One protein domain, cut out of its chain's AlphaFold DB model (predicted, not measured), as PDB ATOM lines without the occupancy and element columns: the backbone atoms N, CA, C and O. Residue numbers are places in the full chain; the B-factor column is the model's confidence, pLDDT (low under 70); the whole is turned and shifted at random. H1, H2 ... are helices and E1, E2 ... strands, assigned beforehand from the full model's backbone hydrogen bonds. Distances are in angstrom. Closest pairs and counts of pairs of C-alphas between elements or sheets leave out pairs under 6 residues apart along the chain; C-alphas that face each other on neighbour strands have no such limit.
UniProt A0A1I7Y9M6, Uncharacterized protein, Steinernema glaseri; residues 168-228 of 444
ATOM      1  N   SER A 168     -37.520  21.313   2.271       93.69
ATOM      2  CA  SER A 168     -37.397  22.758   2.471       93.69
ATOM      3  C   SER A 168     -38.361  23.555   1.602       93.69
ATOM      4  O   SER A 168     -38.723  23.157   0.491       93.69
ATOM      5  N   ASP A 169     -38.759  24.719   2.100       92.31
ATOM      6  CA  ASP A 169     -39.515  25.705   1.334       92.31
ATOM      7  C   ASP A 169     -39.009  27.118   1.656       92.31
ATOM      8  O   ASP A 169     -38.372  27.366   2.686       92.31
ATOM      9  N   ARG A 170     -39.278  28.046   0.739       91.06
ATOM     10  CA  ARG A 170     -38.910  29.455   0.851       91.06
ATOM     11  C   ARG A 170     -40.161  30.308   0.787       91.06
ATOM     12  O   ARG A 170     -40.923  30.219  -0.176       91.06
ATOM     13  N   LEU A 171     -40.350  31.160   1.793       89.19
ATOM     14  CA  LEU A 171     -41.381  32.191   1.773       89.19
ATOM     15  C   LEU A 171     -40.743  33.537   1.469       89.19
ATOM     16  O   LEU A 171     -39.811  33.934   2.160       89.19
ATOM     17  N   THR A 172     -41.273  34.256   0.486       84.19
ATOM     18  CA  THR A 172     -40.797  35.596   0.123       84.19
ATOM     19  C   THR A 172     -41.939  36.602   0.178       84.19
ATOM     20  O   THR A 172     -43.085  36.280  -0.164       84.19
ATOM     21  N   THR A 173     -41.666  37.814   0.667       80.38
ATOM     22  CA  THR A 173     -42.657  38.894   0.686       80.38
ATOM     23  C   THR A 173     -43.100  39.235  -0.718       80.38
ATOM     24  O   THR A 173     -42.315  39.230  -1.665       80.38
ATOM     25  N   LEU A 174     -44.356  39.637  -0.821       69.88
ATOM     26  CA  LEU A 174     -44.870  40.232  -2.032       69.88
ATOM     27  C   LEU A 174     -44.553  41.717  -2.092       69.88
ATOM     28  O   LEU A 174     -44.909  42.468  -1.186       69.88
ATOM     29  N   ASP A 175     -43.917  42.128  -3.184       56.69
ATOM     30  CA  ASP A 175     -43.624  43.530  -3.459       56.69
ATOM     31  C   ASP A 175     -44.861  44.209  -4.068       56.69
ATOM     32  O   ASP A 175     -44.905  44.541  -5.247       56.69
ATOM     33  N   PHE A 176     -45.923  44.330  -3.262       51.72
ATOM     34  CA  PHE A 176     -47.072  45.174  -3.586       51.72
ATOM     35  C   PHE A 176     -46.953  46.512  -2.844       51.72
ATOM     36  O   PHE A 176     -46.622  46.498  -1.649       51.72
ATOM     37  N   PRO A 177     -47.301  47.651  -3.481       40.59
ATOM     38  CA  PRO A 177     -47.133  48.993  -2.910       40.59
ATOM     39  C   PRO A 177     -47.718  49.165  -1.497       40.59
ATOM     40  O   PRO A 177     -47.187  49.929  -0.694       40.59
ATOM     41  N   PHE A 178     -48.774  48.414  -1.163       43.00
ATOM     42  CA  PHE A 178     -49.544  48.575   0.076       43.00
ATOM     43  C   PHE A 178     -49.300  47.499   1.153       43.00
ATOM     44  O   PHE A 178     -49.728  47.683   2.289       43.00
ATOM     45  N   MET A 179     -48.623  46.376   0.857       49.34
ATOM     46  CA  MET A 179     -48.508  45.238   1.804       49.34
ATOM     47  C   MET A 179     -47.210  45.197   2.629       49.34
ATOM     48  O   MET A 179     -47.060  44.348   3.519       49.34
ATOM     49  N   GLY A 180     -46.308  46.151   2.386       54.25
ATOM     50  CA  GLY A 180     -45.034  46.285   3.087       54.25
ATOM     51  C   GLY A 180     -44.017  45.212   2.681       54.25
ATOM     52  O   GLY A 180     -44.278  44.014   2.742       54.25
ATOM     53  N   ARG A 181     -42.810  45.659   2.325       66.38
ATOM     54  CA  ARG A 181     -41.743  44.847   1.708       66.38
ATOM     55  C   ARG A 181     -40.992  43.902   2.653       66.38
ATOM     56  O   ARG A 181     -40.091  43.199   2.220       66.38
ATOM     57  N   CYS A 182     -41.300  43.941   3.950       78.50
ATOM     58  CA  CYS A 182     -40.518  43.265   4.982       78.50
ATOM     59  C   CYS A 182     -41.422  42.811   6.120       78.50
ATOM     60  O   CYS A 182     -42.278  43.576   6.580       78.50
ATOM     61  N   LYS A 183     -41.196  41.596   6.614       85.75
ATOM     62  CA  LYS A 183     -41.886  41.057   7.790       85.75
ATOM     63  C   LYS A 183     -40.891  40.837   8.922       85.75
ATOM     64  O   LYS A 183     -39.693  40.700   8.687       85.75
ATOM     65  N   TYR A 184     -41.387  40.870  10.150       89.19
ATOM     66  CA  TYR A 184     -40.565  40.601  11.322       89.19
ATOM     67  C   TYR A 184     -40.174  39.120  11.401       89.19
ATOM     68  O   TYR A 184     -40.828  38.252  10.822       89.19
ATOM     69  N   GLU A 185     -39.102  38.846  12.136       91.69
ATOM     70  CA  GLU A 185     -38.610  37.496  12.417       91.69
ATOM     71  C   GLU A 185     -39.707  36.545  12.939       91.69
ATOM     72  O   GLU A 185     -39.885  35.435  12.437       91.69
ATOM     73  N   ASP A 186     -40.495  37.008  13.911       92.69
ATOM     74  CA  ASP A 186     -41.579  36.255  14.549       92.69
ATOM     75  C   ASP A 186     -42.716  35.919  13.574       92.69
ATOM     76  O   ASP A 186     -43.269  34.818  13.615       92.69
ATOM     77  N   TYR A 187     -43.028  36.835  12.657       91.31
ATOM     78  CA  TYR A 187     -43.985  36.603  11.581       91.31
ATOM     79  C   TYR A 187     -43.525  35.445  10.688       91.31
ATOM     80  O   TYR A 187     -44.294  34.518  10.427       91.31
ATOM     81  N   TRP A 188     -42.269  35.471  10.243       92.88
ATOM     82  CA  TRP A 188     -41.728  34.431   9.371       92.88
ATOM     83  C   TRP A 188     -41.689  33.066  10.049       92.88
ATOM     84  O   TRP A 188     -42.110  32.068   9.459       92.88
ATOM     85  N   LEU A 189     -41.275  33.029  11.315       94.69
ATOM     86  CA  LEU A 189     -41.305  31.810  12.114       94.69
ATOM     87  C   LEU A 189     -42.729  31.277  12.268       94.69
ATOM     88  O   LEU A 189     -42.964  30.091  12.040       94.69
ATOM     89  N   LYS A 190     -43.698  32.146  12.570       93.94
ATOM     90  CA  LYS A 190     -45.108  31.760  12.678       93.94
ATOM     91  C   LYS A 190     -45.638  31.142  11.386       93.94
ATOM     92  O   LYS A 190     -46.340  30.135  11.452       93.94
ATOM     93  N   GLU A 191     -45.321  31.714  10.226       91.31
ATOM     94  CA  GLU A 191     -45.752  31.147   8.946       91.31
ATOM     95  C   GLU A 191     -45.047  29.821   8.647       91.31
ATOM     96  O   GLU A 191     -45.728  28.851   8.322       91.31
ATOM     97  N   SER A 192     -43.731  29.715   8.855       92.62
ATOM     98  CA  SER A 192     -43.000  28.451   8.657       92.62
ATOM     99  C   SER A 192     -43.546  27.303   9.524       92.62
ATOM    100  O   SER A 192     -43.708  26.182   9.041       92.62
ATOM    101  N   ILE A 193     -43.960  27.590  10.767       92.94
ATOM    102  CA  ILE A 193     -44.598  26.611  11.662       92.94
ATOM    103  C   ILE A 193     -45.909  26.081  11.074       92.94
ATOM    104  O   ILE A 193     -46.209  24.896  11.217       92.94
ATOM    105  N   LYS A 194     -46.696  26.916  10.383       89.88
ATOM    106  CA  LYS A 194     -47.939  26.457   9.738       89.88
ATOM    107  C   LYS A 194     -47.662  25.439   8.634       89.88
ATOM    108  O   LYS A 194     -48.431  24.487   8.495       89.88
ATOM    109  N   PHE A 195     -46.578  25.630   7.879       88.06
ATOM    110  CA  PHE A 195     -46.154  24.715   6.818       88.06
ATOM    111  C   PHE A 195     -45.591  23.409   7.388       88.06
ATOM    112  O   PHE A 195     -46.053  22.336   7.005       88.06
ATOM    113  N   CYS A 196     -44.666  23.484   8.348       90.19
ATOM    114  CA  CYS A 196     -44.075  22.293   8.966       90.19
ATOM    115  C   CYS A 196     -45.036  21.551   9.918       90.19
ATOM    116  O   CYS A 196     -44.791  20.401  10.269       90.19
ATOM    117  N   GLY A 197     -46.083  22.209  10.426       90.19
ATOM    118  CA  GLY A 197     -46.923  21.714  11.525       90.19
ATOM    119  C   GLY A 197     -46.280  21.823  12.917       90.19
ATOM    120  O   GLY A 197     -46.982  21.716  13.919       90.19
ATOM    121  N   ARG A 198     -44.968  22.078  12.982       92.69
ATOM    122  CA  ARG A 198     -44.177  22.344  14.190       92.69
ATOM    123  C   ARG A 198     -43.052  23.331  13.882       92.69
ATOM    124  O   ARG A 198     -42.936  23.792  12.752       92.69
ATOM    125  N   LYS A 199     -42.224  23.672  14.871       95.06
ATOM    126  CA  LYS A 199     -41.041  24.513  14.635       95.06
ATOM    127  C   LYS A 199     -40.125  23.862  13.580       95.06
ATOM    128  O   LYS A 199     -39.854  22.671  13.730       95.06
ATOM    129  N   PRO A 200     -39.661  24.604  12.552       95.69
ATOM    130  CA  PRO A 200     -38.675  24.094  11.604       95.69
ATOM    131  C   PRO A 200     -37.423  23.586  12.320       95.69
ATOM    132  O   PRO A 200     -37.003  24.170  13.325       95.69
ATOM    133  N   THR A 201     -36.825  22.521  11.795       95.62
ATOM    134  CA  THR A 201     -35.574  21.950  12.320       95.62
ATOM    135  C   THR A 201     -34.389  22.865  12.047       95.62
ATOM    136  O   THR A 201     -33.483  22.969  12.868       95.62
ATOM    137  N   ASN A 202     -34.430  23.570  10.918       96.00
ATOM    138  CA  ASN A 202     -33.465  24.586  10.532       96.00
ATOM    139  C   ASN A 202     -34.173  25.703   9.750       96.00
ATOM    140  O   ASN A 202     -35.188  25.455   9.096       96.00
ATOM    141  N   TYR A 203     -33.668  26.930   9.824       94.88
ATOM    142  CA  TYR A 203     -34.158  28.050   9.025       94.88
ATOM    143  C   TYR A 203     -33.111  29.155   8.924       94.88
ATOM    144  O   TYR A 203     -32.280  29.331   9.814       94.88
ATOM    145  N   VAL A 204     -33.191  29.940   7.854       93.50
ATOM    146  CA  VAL A 204     -32.353  31.121   7.655       93.50
ATOM    147  C   VAL A 204     -33.203  32.262   7.107       93.50
ATOM    148  O   VAL A 204     -34.095  32.050   6.282       93.50
ATOM    149  N   PHE A 205     -32.951  33.476   7.590       89.50
ATOM    150  CA  PHE A 205     -33.612  34.681   7.097       89.50
ATOM    151  C   PHE A 205     -32.850  35.288   5.933       89.50
ATOM    152  O   PHE A 205     -31.622  35.275   5.926       89.50
ATOM    153  N   GLY A 206     -33.609  35.862   5.004       83.00
ATOM    154  CA  GLY A 206     -33.100  36.606   3.865       83.00
ATOM    155  C   GLY A 206     -32.383  37.905   4.214       83.00
ATOM    156  O   GLY A 206     -32.013  38.187   5.354       83.00
ATOM    157  N   ALA A 207     -32.262  38.763   3.204       76.31
ATOM    158  CA  ALA A 207     -31.742  40.107   3.382       76.31
ATOM    159  C   ALA A 207     -32.597  40.900   4.383       76.31
ATOM    160  O   ALA A 207     -33.830  40.971   4.292       76.31
ATOM    161  N   GLN A 208     -31.924  41.541   5.337       76.81
ATOM    162  CA  GLN A 208     -32.593  42.446   6.253       76.81
ATOM    163  C   GLN A 208     -33.099  43.663   5.471       76.81
ATOM    164  O   GLN A 208     -32.351  44.293   4.722       76.81
ATOM    165  N   CYS A 209     -34.370  44.004   5.643       69.38
ATOM    166  CA  CYS A 209     -34.967  45.158   4.994       69.38
ATOM    167  C   CYS A 209     -35.856  45.924   5.985       69.38
ATOM    168  O   CYS A 209     -36.703  45.357   6.672       69.38
ATOM    169  N   GLY A 210     -35.640  47.236   6.106       64.19
ATOM    170  CA  GLY A 210     -36.283  48.075   7.125       64.19
ATOM    171  C   GLY A 210     -35.538  48.091   8.469       64.19
ATOM    172  O   GLY A 210     -34.325  47.915   8.514       64.19
ATOM    173  N   GLY A 211     -36.259  48.367   9.563       63.41
ATOM    174  CA  GLY A 211     -35.686  48.457  10.916       63.41
ATOM    175  C   GLY A 211     -35.062  47.148  11.433       63.41
ATOM    176  O   GLY A 211     -35.055  46.122  10.751       63.41
ATOM    177  N   ALA A 212     -34.546  47.175  12.665       70.50
ATOM    178  CA  ALA A 212     -33.957  45.995  13.304       70.50
ATOM    179  C   ALA A 212     -34.926  44.788  13.261       70.50
ATOM    180  O   ALA A 212     -36.079  44.916  13.670       70.50
ATOM    181  N   ARG A 213     -34.444  43.628  12.779       83.38
ATOM    182  CA  ARG A 213     -35.151  42.322  12.726       83.38
ATOM    183  C   ARG A 213     -36.313  42.187  11.730       83.38
ATOM    184  O   ARG A 213     -37.274  41.458  11.986       83.38
ATOM    185  N   LYS A 214     -36.244  42.877  10.592       85.81
ATOM    186  CA  LYS A 214     -37.181  42.689   9.476       85.81
ATOM    187  C   LYS A 214     -36.479  42.114   8.256       85.81
ATOM    188  O   LYS A 214     -35.400  42.575   7.904       85.81
ATOM    189  N   TYR A 215     -37.119  41.161   7.591       85.50
ATOM    190  CA  TYR A 215     -36.542  40.396   6.487       85.50
ATOM    191  C   TYR A 215     -37.536  40.267   5.335       85.50
ATOM    192  O   TYR A 215     -38.755  40.259   5.550       85.50
ATOM    193  N   ASN A 216     -37.014  40.160   4.116       83.50
ATOM    194  CA  ASN A 216     -37.805  39.966   2.898       83.50
ATOM    195  C   ASN A 216     -38.211  38.500   2.663       83.50
ATOM    196  O   ASN A 216     -39.173  38.245   1.945       83.50
ATOM    197  N   GLU A 217     -37.509  37.539   3.261       87.94
ATOM    198  CA  GLU A 217     -37.782  36.112   3.080       87.94
ATOM    199  C   GLU A 217     -37.308  35.262   4.268       87.94
ATOM    200  O   GLU A 217     -36.515  35.706   5.106       87.94
ATOM    201  N   ILE A 218     -37.792  34.023   4.308       92.00
ATOM    202  CA  ILE A 218     -37.307  32.934   5.163       92.00
ATOM    203  C   ILE A 218     -37.192  31.658   4.324       92.00
ATOM    204  O   ILE A 218     -38.098  31.333   3.553       92.00
ATOM    205  N   ILE A 219     -36.106  30.916   4.516       93.94
ATOM    206  CA  ILE A 219     -35.939  29.543   4.030       93.94
ATOM    207  C   ILE A 219     -35.963  28.632   5.249       93.94
ATOM    208  O   ILE A 219     -35.283  28.918   6.234       93.94
ATOM    209  N   PHE A 220     -36.750  27.563   5.222       95.12
ATOM    210  CA  PHE A 220     -36.944  26.694   6.381       95.12
ATOM    211  C   PHE A 220     -36.984  25.220   5.984       95.12
ATOM    212  O   PHE A 220     -37.362  24.882   4.864       95.12
ATOM    213  N   VAL A 221     -36.593  24.355   6.920       96.25
ATOM    214  CA  VAL A 221     -36.530  22.898   6.764       96.25
ATOM    215  C   VAL A 221     -37.513  22.242   7.723       96.25
ATOM    216  O   VAL A 221     -37.542  22.547   8.920       96.25
ATOM    217  N   CYS A 222     -38.318  21.329   7.193       94.44
ATOM    218  CA  CYS A 222     -39.263  20.522   7.944       94.44
ATOM    219  C   CYS A 222     -38.891  19.043   7.830       94.44
ATOM    220  O   CYS A 222     -38.560  18.558   6.752       94.44
ATOM    221  N   ASP A 223     -39.038  18.312   8.926       92.69
ATOM    222  CA  ASP A 223     -38.834  16.860   9.008       92.69
ATOM    223  C   ASP A 223     -40.152  16.077   9.137       92.69
ATOM    224  O   ASP A 223     -40.176  14.850   9.184       92.69
ATOM    225  N   GLN A 224     -41.274  16.791   9.223       87.75
ATOM    226  CA  GLN A 224     -42.605  16.201   9.177       87.75
ATOM    227  C   GLN A 224     -43.014  15.930   7.731       87.75
ATOM    228  O   GLN A 224     -42.607  16.686   6.845       87.75
ATOM    229  N   PRO A 225     -43.880  14.933   7.472       84.62
ATOM    230  CA  PRO A 225     -44.438  14.717   6.147       84.62
ATOM    231  C   PRO A 225     -45.030  16.007   5.585       84.62
ATOM    232  O   PRO A 225     -45.780  16.721   6.260       84.62
ATOM    233  N   LYS A 226     -44.677  16.311   4.338       80.38
ATOM    234  CA  LYS A 226     -45.149  17.506   3.647       80.38
ATOM    235  C   LYS A 226     -46.671  17.469   3.579       80.38
ATOM    236  O   LYS A 226     -47.251  16.592   2.937       80.38
ATOM    237  N   LYS A 227     -47.337  18.418   4.242       70.75
ATOM    238  CA  LYS A 227     -48.779  18.601   4.053       70.75
ATOM    239  C   LYS A 227     -49.005  18.909   2.581       70.75
ATOM    240  O   LYS A 227     -48.329  19.786   2.041       70.75
ATOM    241  N   ARG A 228     -49.930  18.193   1.936       63.16
ATOM    242  CA  ARG A 228     -50.290  18.483   0.546       63.16
ATOM    243  C   ARG A 228     -50.660  19.958   0.452       63.16
ATOM    244  O   ARG A 228     -51.559  20.444   1.131       63.16
TER     245      ARG A 228
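This is residues 168 to 228 of the 444 residues of an uncharacterized protein of Steinernema glaseri (UniProt A0A1I7Y9M6). A small antiparallel sheet, ordered E1, E3, E2, has helix H1 packed over one face, making two layers, and the other face is bare; both long links loop beyond one end of the sheet. The 61 printed residues, with 28 in named elements, under half, run E1, H1, E2, E3, class mixed. The whole is compact, with a radius of gyration of the C-alphas of 11.8 A, and spans 35 by 22 by 14 A.

E1, residues 168 to 173, starts at C-alpha 168 (-37.397, 22.758, 2.471) and measures 17.1 A. E3, residues 217 to 222, measures 16.4 A, ending at C-alpha 222 (-39.263, 20.522, 7.944). E2 is residues 202 to 205, 10.7 A; H1 is residues 185 to 196, 16.5 A.

E1 and E3 are antiparallel at 159 degrees, N 171 to O 218 2.9 A. E2 and E3, a hairpin, stand at 177 degrees, N 204 to O 219 2.8 A. H1 is on the sheet at a height of 8.6 A, slantwise to the strands, 36 degrees to E3 on the local plane; its closest C-alphas to E3 are Cys 196 and Cys 222, 5.2 A. Every O i to N i+4 pair in H1 is within hydrogen-bond range. E1, H1 and E2 form a split strand-helix-strand unit, two strands that run the same way in one sheet with a helix between them along the chain and E3 between them in the sheet, and its crossover is right-handed.

The farthest C-alphas, Pro 177 and Pro 225, are 35.6 A apart. The printed part has no cut. Links E1 to H1 and E2 to E3 are long. Residues 174 to 181, 209 to 211 and 228 have pLDDT under 70.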